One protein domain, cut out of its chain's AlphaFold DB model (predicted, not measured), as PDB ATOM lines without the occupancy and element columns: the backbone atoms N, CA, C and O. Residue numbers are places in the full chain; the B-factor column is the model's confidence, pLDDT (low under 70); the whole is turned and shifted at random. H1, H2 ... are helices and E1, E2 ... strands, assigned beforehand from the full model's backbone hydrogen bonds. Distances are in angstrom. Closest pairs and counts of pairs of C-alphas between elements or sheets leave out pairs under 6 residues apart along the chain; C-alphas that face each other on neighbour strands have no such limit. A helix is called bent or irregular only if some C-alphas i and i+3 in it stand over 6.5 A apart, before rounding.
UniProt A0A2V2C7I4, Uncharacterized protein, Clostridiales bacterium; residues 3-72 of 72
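This is residues 3 to 72 of the 72 residues of an uncharacterized protein of Clostridiales bacterium (UniProt A0A2V2C7I4). A strongly twisted sheet of three long antiparallel strands, E1, E2 and E3, is covered over part of one face by a pair of helices, H1 and H2, which form a slanted helical hairpin. The turns at the two ends of the sheet, residues 12 to 16 between E1 and E2 and residues 28 to 29 between E2 and E3, hold the two C-alphas farthest apart. The printed part has 70 residues, with three named strands followed by two named helices along the chain, E1 E2 E3 H1 H2, and a sheet order of E1 - E2 - E3. The class is mixed, helices and strands; the whole is compact, with a radius of gyration of the C-alphas of 12.6 A, and its C-alphas span 39 by 30 by 16 A, only just flat.

E1 is residues 3 to 11, 25.2 A from first to last C-alpha, and begins at C-alpha 3 (204.204, 176.874, 279.008). E2 is residues 17 to 27, 30.9 A long, and E3 is residues 30 to 38, 23.3 A long. H1, residues 41 to 54, measures 19.9 A and begins at C-alpha 41 (213.915, 186.296, 273.798). H2, residues 58 to 70, measures 19.4 A and ends at C-alpha 70 (200.548, 196.529, 270.160). H2 is irregular: C-alphas 59 and 62 are 7.4 A apart.

The strands form a meander, each the antiparallel neighbour of the one before. The hairpin E1 and E2 has N 4 and O 24 at 2.9 A and N 10 and O 18 at 2.8 A, within hydrogen-bond range. The hairpin E2 and E3 has N 25 and O 32 at 2.8 A, also within range. E1 and E3 are edge strands. H1 and H2 are on one face of the sheet, an arrangement of two layers. H1 lies over E2 at a height over the sheet of 8.8 A and runs along the strands, at 1 degree to E2 on the local plane; its closest C-alphas to E1 are those of Tyr 3 and Val 48, 5.7 A. H2 lies over E2 and E3 at a height of 10.3 A, along the strands, at 5 degrees to E3 on the local plane. H1 touches H2 with residues 47 to 51 alone; the closest C-alphas, of Ile 47 and Ile 65, are 7.2 A apart. The two helices run opposite ways at a steep tilt of 43 degrees. Every O i to N i+4 pair is within hydrogen-bond range in H1; in H2, 7 of 9 are.

The two C-alphas farthest apart, those of Asn 14 and Lys 28, are 40.0 A apart. The printed part has no cut, and the four links are tight. The mean pLDDT of the printed part is 90.4; residue 72, the chain's last, is under 70.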
ATOM      1  N   TYR A   3     203.710 176.126 280.152       93.00
ATOM      2  CA  TYR A   3     204.204 176.874 279.008       93.00
ATOM      3  C   TYR A   3     205.723 176.861 279.074       93.00
ATOM      4  O   TYR A   3     206.299 177.064 280.143       93.00
ATOM      5  N   SER A   4     206.383 176.611 277.952       93.19
ATOM      6  CA  SER A   4     207.831 176.753 277.873       93.19
ATOM      7  C   SER A   4     208.237 177.480 276.608       93.19
ATOM      8  O   SER A   4     207.608 177.354 275.561       93.19
ATOM      9  N   LEU A   5     209.310 178.252 276.715       94.75
ATOM     10  CA  LEU A   5     209.922 178.895 275.568       94.75
ATOM     11  C   LEU A   5     210.637 177.835 274.722       94.75
ATOM     12  O   LEU A   5     211.329 176.958 275.251       94.75
ATOM     13  N   CYS A   6     210.473 177.912 273.408       93.56
ATOM     14  CA  CYS A   6     211.263 177.151 272.452       93.56
ATOM     15  C   CYS A   6     212.053 178.093 271.551       93.56
ATOM     16  O   CYS A   6     211.684 179.249 271.366       93.56
ATOM     17  N   LYS A   7     213.167 177.585 271.031       94.19
ATOM     18  CA  LYS A   7     214.012 178.280 270.066       94.19
ATOM     19  C   LYS A   7     213.886 177.575 268.728       94.19
ATOM     20  O   LYS A   7     213.864 176.342 268.718       94.19
ATOM     21  N   ASP A   8     213.852 178.354 267.666       89.81
ATOM     22  CA  ASP A   8     213.884 177.875 266.296       89.81
ATOM     23  C   ASP A   8     214.824 178.750 265.448       89.81
ATOM     24  O   ASP A   8     215.348 179.761 265.929       89.81
ATOM     25  N   VAL A   9     215.131 178.310 264.230       89.31
ATOM     26  CA  VAL A   9     216.044 179.008 263.320       89.31
ATOM     27  C   VAL A   9     215.271 179.376 262.063       89.31
ATOM     28  O   VAL A   9     214.960 178.518 261.242       89.31
ATOM     29  N   GLY A  10     214.998 180.669 261.911       85.19
ATOM     30  CA  GLY A  10     214.417 181.244 260.706       85.19
ATOM     31  C   GLY A  10     215.470 181.491 259.626       85.19
ATOM     32  O   GLY A  10     216.666 181.623 259.907       85.19
ATOM     33  N   ILE A  11     215.014 181.572 258.377       86.50
ATOM     34  CA  ILE A  11     215.830 181.945 257.216       86.50
ATOM     35  C   ILE A  11     215.223 183.215 256.627       86.50
ATOM     36  O   ILE A  11     214.036 183.245 256.310       86.50
ATOM     37  N   SER A  12     216.024 184.274 256.525       85.31
ATOM     38  CA  SER A  12     215.596 185.550 255.957       85.31
ATOM     39  C   SER A  12     215.495 185.461 254.435       85.31
ATOM     40  O   SER A  12     216.040 184.550 253.809       85.31
ATOM     41  N   GLU A  13     214.851 186.446 253.813       86.56
ATOM     42  CA  GLU A  13     214.733 186.520 252.348       86.56
ATOM     43  C   GLU A  13     216.098 186.572 251.636       86.56
ATOM     44  O   GLU A  13     216.218 186.136 250.493       86.56
ATOM     45  N   ASN A  14     217.142 187.039 252.328       91.00
ATOM     46  CA  ASN A  14     218.510 187.102 251.810       91.00
ATOM     47  C   ASN A  14     219.300 185.795 252.018       91.00
ATOM     48  O   ASN A  14     220.453 185.705 251.604       91.00
ATOM     49  N   GLY A  15     218.698 184.786 252.656       88.00
ATOM     50  CA  GLY A  15     219.344 183.517 252.995       88.00
ATOM     51  C   GLY A  15     220.142 183.538 254.302       88.00
ATOM     52  O   GLY A  15     220.740 182.521 254.658       88.00
ATOM     53  N   ASP A  16     220.138 184.654 255.036       91.38
ATOM     54  CA  ASP A  16     220.761 184.738 256.359       91.38
ATOM     55  C   ASP A  16     219.910 184.001 257.395       91.38
ATOM     56  O   ASP A  16     218.682 184.111 257.408       91.38
ATOM     57  N   THR A  17     220.554 183.276 258.308       92.06
ATOM     58  CA  THR A  17     219.853 182.631 259.419       92.06
ATOM     59  C   THR A  17     219.656 183.604 260.571       92.06
ATOM     60  O   THR A  17     220.554 184.366 260.935       92.06
ATOM     61  N   TYR A  18     218.478 183.559 261.181       90.25
ATOM     62  CA  TYR A  18     218.182 184.305 262.395       90.25
ATOM     63  C   TYR A  18     217.516 183.402 263.426       90.25
ATOM     64  O   TYR A  18     216.906 182.384 263.107       90.25
ATOM     65  N   LEU A  19     217.687 183.753 264.695       92.44
ATOM     66  CA  LEU A  19     217.094 183.004 265.789       92.44
ATOM     67  C   LEU A  19     215.684 183.525 266.046       92.44
ATOM     68  O   LEU A  19     215.488 184.731 266.197       92.44
ATOM     69  N   THR A  20     214.729 182.610 266.140       94.62
ATOM     70  CA  THR A  20     213.351 182.915 266.512       94.62
ATOM     71  C   THR A  20     212.999 182.183 267.791       94.62
ATOM     72  O   THR A  20     213.566 181.143 268.146       94.62
ATOM     73  N   TYR A  21     212.065 182.757 268.527       95.12
ATOM     74  CA  TYR A  21     211.552 182.193 269.755       95.12
ATOM     75  C   TYR A  21     210.059 181.956 269.610       95.12
ATOM     76  O   TYR A  21     209.329 182.755 269.028       95.12
ATOM     77  N   GLY A  22     209.620 180.834 270.159       95.06
ATOM     78  CA  GLY A  22     208.236 180.403 270.160       95.06
ATOM     79  C   GLY A  22     207.806 179.901 271.531       95.06
ATOM     80  O   GLY A  22     208.561 179.943 272.511       95.06
ATOM     81  N   ILE A  23     206.581 179.391 271.596       95.31
ATOM     82  CA  ILE A  23     205.959 178.914 272.825       95.31
ATOM     83  C   ILE A  23     205.446 177.485 272.639       95.31
ATOM     84  O   ILE A  23     204.634 177.194 271.764       95.31
ATOM     85  N   LYS A  24     205.884 176.584 273.518       94.88
ATOM     86  CA  LYS A  24     205.322 175.243 273.698       94.88
ATOM     87  C   LYS A  24     204.261 175.273 274.782       94.88
ATOM     88  O   LYS A  24     204.526 175.689 275.909       94.88
ATOM     89  N   VAL A  25     203.080 174.767 274.457       93.19
ATOM     90  CA  VAL A  25     201.932 174.692 275.355       93.19
ATOM     91  C   VAL A  25     201.606 173.232 275.646       93.19
ATOM     92  O   VAL A  25     201.186 172.483 274.764       93.19
ATOM     93  N   PHE A  26     201.749 172.832 276.905       89.81
ATOM     94  CA  PHE A  26     201.420 171.489 277.377       89.81
ATOM     95  C   PHE A  26     199.977 171.454 277.892       89.81
ATOM     96  O   PHE A  26     199.671 171.925 279.000       89.81
ATOM     97  N   CYS A  27     199.098 170.887 277.067       85.06
ATOM     98  CA  CYS A  27     197.664 170.737 277.297       85.06
ATOM     99  C   CYS A  27     197.323 169.274 277.623       85.06
ATOM    100  O   CYS A  27     198.133 168.373 277.415       85.06
ATOM    101  N   LYS A  28     196.091 169.006 278.079       84.25
ATOM    102  CA  LYS A  28     195.606 167.619 278.247       84.25
ATOM    103  C   LYS A  28     195.550 166.846 276.922       84.25
ATOM    104  O   LYS A  28     195.709 165.635 276.921       84.25
ATOM    105  N   GLU A  29     195.329 167.558 275.821       83.44
ATOM    106  CA  GLU A  29     195.170 167.012 274.466       83.44
ATOM    107  C   GLU A  29     196.512 166.765 273.758       83.44
ATOM    108  O   GLU A  29     196.538 166.184 272.678       83.44
ATOM    109  N   GLY A  30     197.629 167.206 274.350       87.75
ATOM    110  CA  GLY A  30     198.963 167.099 273.769       87.75
ATOM    111  C   GLY A  30     199.775 168.386 273.892       87.75
ATOM    112  O   GLY A  30     199.482 169.266 274.707       87.75
ATOM    113  N   VAL A  31     200.821 168.484 273.072       89.94
ATOM    114  CA  VAL A  31     201.692 169.661 272.995       89.94
ATOM    115  C   VAL A  31     201.304 170.478 271.769       89.94
ATOM    116  O   VAL A  31     201.339 169.959 270.656       89.94
ATOM    117  N   LYS A  32     200.953 171.749 271.971       91.25
ATOM    118  CA  LYS A  32     200.800 172.727 270.887       91.25
ATOM    119  C   LYS A  32     202.071 173.561 270.796       91.25
ATOM    120  O   LYS A  32     202.650 173.915 271.824       91.25
ATOM    121  N   LEU A  33     202.503 173.848 269.578       91.88
ATOM    122  CA  LEU A  33     203.693 174.637 269.301       91.88
ATOM    123  C   LEU A  33     203.272 175.909 268.569       91.88
ATOM    124  O   LEU A  33     202.528 175.842 267.596       91.88
ATOM    125  N   ILE A  34     203.721 177.049 269.079       92.19
ATOM    126  CA  ILE A  34     203.547 178.359 268.463       92.19
ATOM    127  C   ILE A  34     204.943 178.814 268.073       92.19
ATOM    128  O   ILE A  34     205.727 179.216 268.931       92.19
ATOM    129  N   GLU A  35     205.275 178.639 266.804       91.06
ATOM    130  CA  GLU A  35     206.591 178.951 266.251       91.06
ATOM    131  C   GLU A  35     206.653 180.412 265.810       91.06
ATOM    132  O   GLU A  35     205.616 181.054 265.656       91.06
ATOM    133  N   ASP A  36     207.875 180.915 265.635       89.25
ATOM    134  CA  ASP A  36     208.149 182.228 265.040       89.25
ATOM    135  C   ASP A  36     207.349 183.391 265.658       89.25
ATOM    136  O   ASP A  36     206.760 184.219 264.968       89.25
ATOM    137  N   VAL A  37     207.293 183.444 266.996       91.62
ATOM    138  CA  VAL A  37     206.583 184.519 267.705       91.62
ATOM    139  C   VAL A  37     207.371 185.818 267.614       91.62
ATOM    140  O   VAL A  37     206.793 186.857 267.329       91.62
ATOM    141  N   SER A  38     208.672 185.784 267.911       92.88
ATOM    142  CA  SER A  38     209.557 186.951 267.833       92.88
ATOM    143  C   SER A  38     211.024 186.526 267.852       92.88
ATOM    144  O   SER A  38     211.367 185.455 268.355       92.88
ATOM    145  N   THR A  39     211.911 187.389 267.367       93.12
ATOM    146  CA  THR A  39     213.366 187.259 267.540       93.12
ATOM    147  C   THR A  39     213.848 187.768 268.905       93.12
ATOM    148  O   THR A  39     214.992 187.519 269.286       93.12
ATOM    149  N   ASP A  40     212.982 188.426 269.685       94.12
ATOM    150  CA  ASP A  40     213.283 188.879 271.045       94.12
ATOM    151  C   ASP A  40     212.956 187.796 272.088       94.12
ATOM    152  O   ASP A  40     211.801 187.457 272.364       94.12
ATOM    153  N   TYR A  41     214.010 187.278 272.721       93.69
ATOM    154  CA  TYR A  41     213.915 186.296 273.798       93.69
ATOM    155  C   TYR A  41     213.094 186.784 274.997       93.69
ATOM    156  O   TYR A  41     212.273 186.037 275.531       93.69
ATOM    157  N   TYR A  42     213.350 188.005 275.469       94.50
ATOM    158  CA  TYR A  42     212.728 188.535 276.680       94.50
ATOM    159  C   TYR A  42     211.257 188.846 276.443       94.50
ATOM    160  O   TYR A  42     210.444 188.587 277.333       94.50
ATOM    161  N   PHE A  43     210.912 189.298 275.237       94.31
ATOM    162  CA  PHE A  43     209.528 189.452 274.807       94.31
ATOM    163  C   PHE A  43     208.760 188.128 274.935       94.31
ATOM    164  O   PHE A  43     207.819 188.034 275.727       94.31
ATOM    165  N   VAL A  44     209.216 187.067 274.255       95.06
ATOM    166  CA  VAL A  44     208.538 185.756 274.282       95.06
ATOM    167  C   VAL A  44     208.542 185.160 275.691       95.06
ATOM    168  O   VAL A  44     207.532 184.614 276.147       95.06
ATOM    169  N   LYS A  45     209.647 185.307 276.433       94.75
ATOM    170  CA  LYS A  45     209.738 184.843 277.822       94.75
ATOM    171  C   LYS A  45     208.713 185.533 278.719       94.75
ATOM    172  O   LYS A  45     208.122 184.862 279.563       94.75
ATOM    173  N   SER A  46     208.477 186.832 278.545       94.62
ATOM    174  CA  SER A  46     207.522 187.577 279.369       94.62
ATOM    175  C   SER A  46     206.092 187.035 279.223       94.62
ATOM    176  O   SER A  46     205.385 186.870 280.221       94.62
ATOM    177  N   ILE A  47     205.704 186.649 278.003       93.75
ATOM    178  CA  ILE A  47     204.416 186.016 277.699       93.75
ATOM    179  C   ILE A  47     204.337 184.644 278.379       93.75
ATOM    180  O   ILE A  47     203.384 184.370 279.112       93.75
ATOM    181  N   VAL A  48     205.362 183.798 278.217       94.62
ATOM    182  CA  VAL A  48     205.429 182.469 278.858       94.62
ATOM    183  C   VAL A  48     205.329 182.570 280.383       94.62
ATOM    184  O   VAL A  48     204.563 181.826 281.007       94.62
ATOM    185  N   ASP A  49     206.060 183.504 280.990       93.88
ATOM    186  CA  ASP A  49     206.051 183.736 282.434       93.88
ATOM    187  C   ASP A  49     204.666 184.207 282.909       93.88
ATOM    188  O   ASP A  49     204.160 183.703 283.915       93.88
ATOM    189  N   LYS A  50     204.016 185.122 282.173       92.62
ATOM    190  CA  LYS A  50     202.661 185.620 282.472       92.62
ATOM    191  C   LYS A  50     201.637 184.485 282.446       92.62
ATOM    192  O   LYS A  50     200.904 184.305 283.422       92.62
ATOM    193  N   PHE A  51     201.630 183.680 281.385       93.75
ATOM    194  CA  PHE A  51     200.713 182.544 281.232       93.75
ATOM    195  C   PHE A  51     200.942 181.467 282.293       93.75
ATOM    196  O   PHE A  51     199.982 180.948 282.868       93.75
ATOM    197  N   THR A  52     202.204 181.177 282.615       91.50
ATOM    198  CA  THR A  52     202.564 180.194 283.646       91.50
ATOM    199  C   THR A  52     202.171 180.671 285.041       91.50
ATOM    200  O   THR A  52     201.539 179.925 285.793       91.50
ATOM    201  N   LYS A  53     202.495 181.922 285.391       92.31
ATOM    202  CA  LYS A  53     202.220 182.507 286.712       92.31
ATOM    203  C   LYS A  53     200.723 182.622 286.987       92.31
ATOM    204  O   LYS A  53     200.280 182.312 288.090       92.31
ATOM    205  N   LEU A  54     199.957 183.063 285.992       91.38
ATOM    206  CA  LEU A  54     198.517 183.288 286.120       91.38
ATOM    207  C   LEU A  54     197.678 182.047 285.782       91.38
ATOM    208  O   LEU A  54     196.464 182.079 285.955       91.38
ATOM    209  N   LYS A  55     198.312 180.951 285.338       88.56
ATOM    210  CA  LYS A  55     197.643 179.712 284.902       88.56
ATOM    211  C   LYS A  55     196.547 179.982 283.863       88.56
ATOM    212  O   LYS A  55     195.472 179.389 283.940       88.56
ATOM    213  N   LEU A  56     196.825 180.882 282.919       88.94
ATOM    214  CA  LEU A  56     195.867 181.272 281.882       88.94
ATOM    215  C   LEU A  56     195.542 180.092 280.970       88.94
ATOM    216  O   LEU A  56     196.340 179.157 280.838       88.94
ATOM    217  N   ASP A  57     194.370 180.154 280.348       88.81
ATOM    218  CA  ASP A  57     193.962 179.195 279.332       88.81
ATOM    219  C   ASP A  57     194.693 179.488 278.008       88.81
ATOM    220  O   ASP A  57     194.787 180.654 277.606       88.81
ATOM    221  N   PRO A  58     195.229 178.466 277.318       86.56
ATOM    222  CA  PRO A  58     195.952 178.652 276.070       86.56
ATOM    223  C   PRO A  58     195.084 179.172 274.922       86.56
ATOM    224  O   PRO A  58     195.649 179.599 273.923       86.56
ATOM    225  N   VAL A  59     193.751 179.176 275.034       88.38
ATOM    226  CA  VAL A  59     192.872 179.790 274.023       88.38
ATOM    227  C   VAL A  59     193.185 181.279 273.802       88.38
ATOM    228  O   VAL A  59     193.087 181.757 272.678       88.38
ATOM    229  N   HIS A  60     193.660 181.978 274.838       88.94
ATOM    230  CA  HIS A  60     193.956 183.416 274.805       88.94
ATOM    231  C   HIS A  60     195.405 183.748 274.427       88.94
ATOM    232  O   HIS A  60     195.810 184.908 274.467       88.94
ATOM    233  N   ILE A  61     196.237 182.751 274.107       90.81
ATOM    234  CA  ILE A  61     197.671 182.989 273.891       90.81
ATOM    235  C   ILE A  61     197.958 183.826 272.645       90.81
ATOM    236  O   ILE A  61     198.849 184.666 272.683       90.81
ATOM    237  N   TYR A  62     197.180 183.651 271.577       91.69
ATOM    238  CA  TYR A  62     197.327 184.442 270.356       91.69
ATOM    239  C   TYR A  62     196.912 185.899 270.568       91.69
ATOM    240  O   TYR A  62     197.636 186.792 270.141       91.69
ATOM    241  N   GLU A  63     195.805 186.133 271.280       91.50
ATOM    242  CA  GLU A  63     195.356 187.480 271.665       91.50
ATOM    243  C   GLU A  63     196.430 188.169 272.511       91.50
ATOM    244  O   GLU A  63     196.848 189.277 272.208       91.50
ATOM    245  N   ALA A  64     196.980 187.469 273.505       90.19
ATOM    246  CA  ALA A  64     198.023 188.032 274.351       90.19
ATOM    247  C   ALA A  64     199.339 188.318 273.611       90.19
ATOM    248  O   ALA A  64     200.043 189.251 273.989       90.19
ATOM    249  N   ILE A  65     199.693 187.523 272.594       91.88
ATOM    250  CA  ILE A  65     200.837 187.815 271.716       91.88
ATOM    251  C   ILE A  65     200.559 189.093 270.914       91.88
ATOM    252  O   ILE A  65     201.416 189.969 270.868       91.88
ATOM    253  N   GLN A  66     199.371 189.217 270.315       91.38
ATOM    254  CA  GLN A  66     198.978 190.400 269.541       91.38
ATOM    255  C   GLN A  66     198.944 191.667 270.400       91.38
ATOM    256  O   GLN A  66     199.521 192.679 270.008       91.38
ATOM    257  N   ASP A  67     198.340 191.594 271.587       90.81
ATOM    258  CA  ASP A  67     198.302 192.698 272.546       90.81
ATOM    259  C   ASP A  67     199.716 193.112 272.960       90.81
ATOM    260  O   ASP A  67     200.039 194.296 272.960       90.81
ATOM    261  N   ALA A  68     200.592 192.139 273.246       89.00
ATOM    262  CA  ALA A  68     201.974 192.419 273.612       89.00
ATOM    263  C   ALA A  68     202.743 193.126 272.488       89.00
ATOM    264  O   ALA A  68     203.601 193.945 272.785       89.00
ATOM    265  N   PHE A  69     202.443 192.849 271.214       88.19
ATOM    266  CA  PHE A  69     203.026 193.584 270.086       88.19
ATOM    267  C   PHE A  69     202.457 194.994 269.920       88.19
ATOM    268  O   PHE A  69     203.180 195.880 269.480       88.19
ATOM    269  N   ALA A  70     201.185 195.215 270.258       84.94
ATOM    270  CA  ALA A  70     200.548 196.529 270.160       84.94
ATOM    271  C   ALA A  70     201.036 197.524 271.231       84.94
ATOM    272  O   ALA A  70     200.852 198.730 271.081       84.94
ATOM    273  N   GLU A  71     201.640 197.027 272.312       74.31
ATOM    274  CA  GLU A  71     202.258 197.843 273.365       74.31
ATOM    275  C   GLU A  71     203.675 198.349 273.006       74.31
ATOM    276  O   GLU A  71     204.255 199.096 273.799       74.31
ATOM    277  N   PHE A  72     204.219 197.978 271.835       57.91
ATOM    278  CA  PHE A  72     205.537 198.402 271.329       57.91
ATOM    279  C   PHE A  72     205.464 199.416 270.181       57.91
ATOM    280  O   PHE A  72     204.565 199.307 269.318       57.91
TER     281      PHE A  72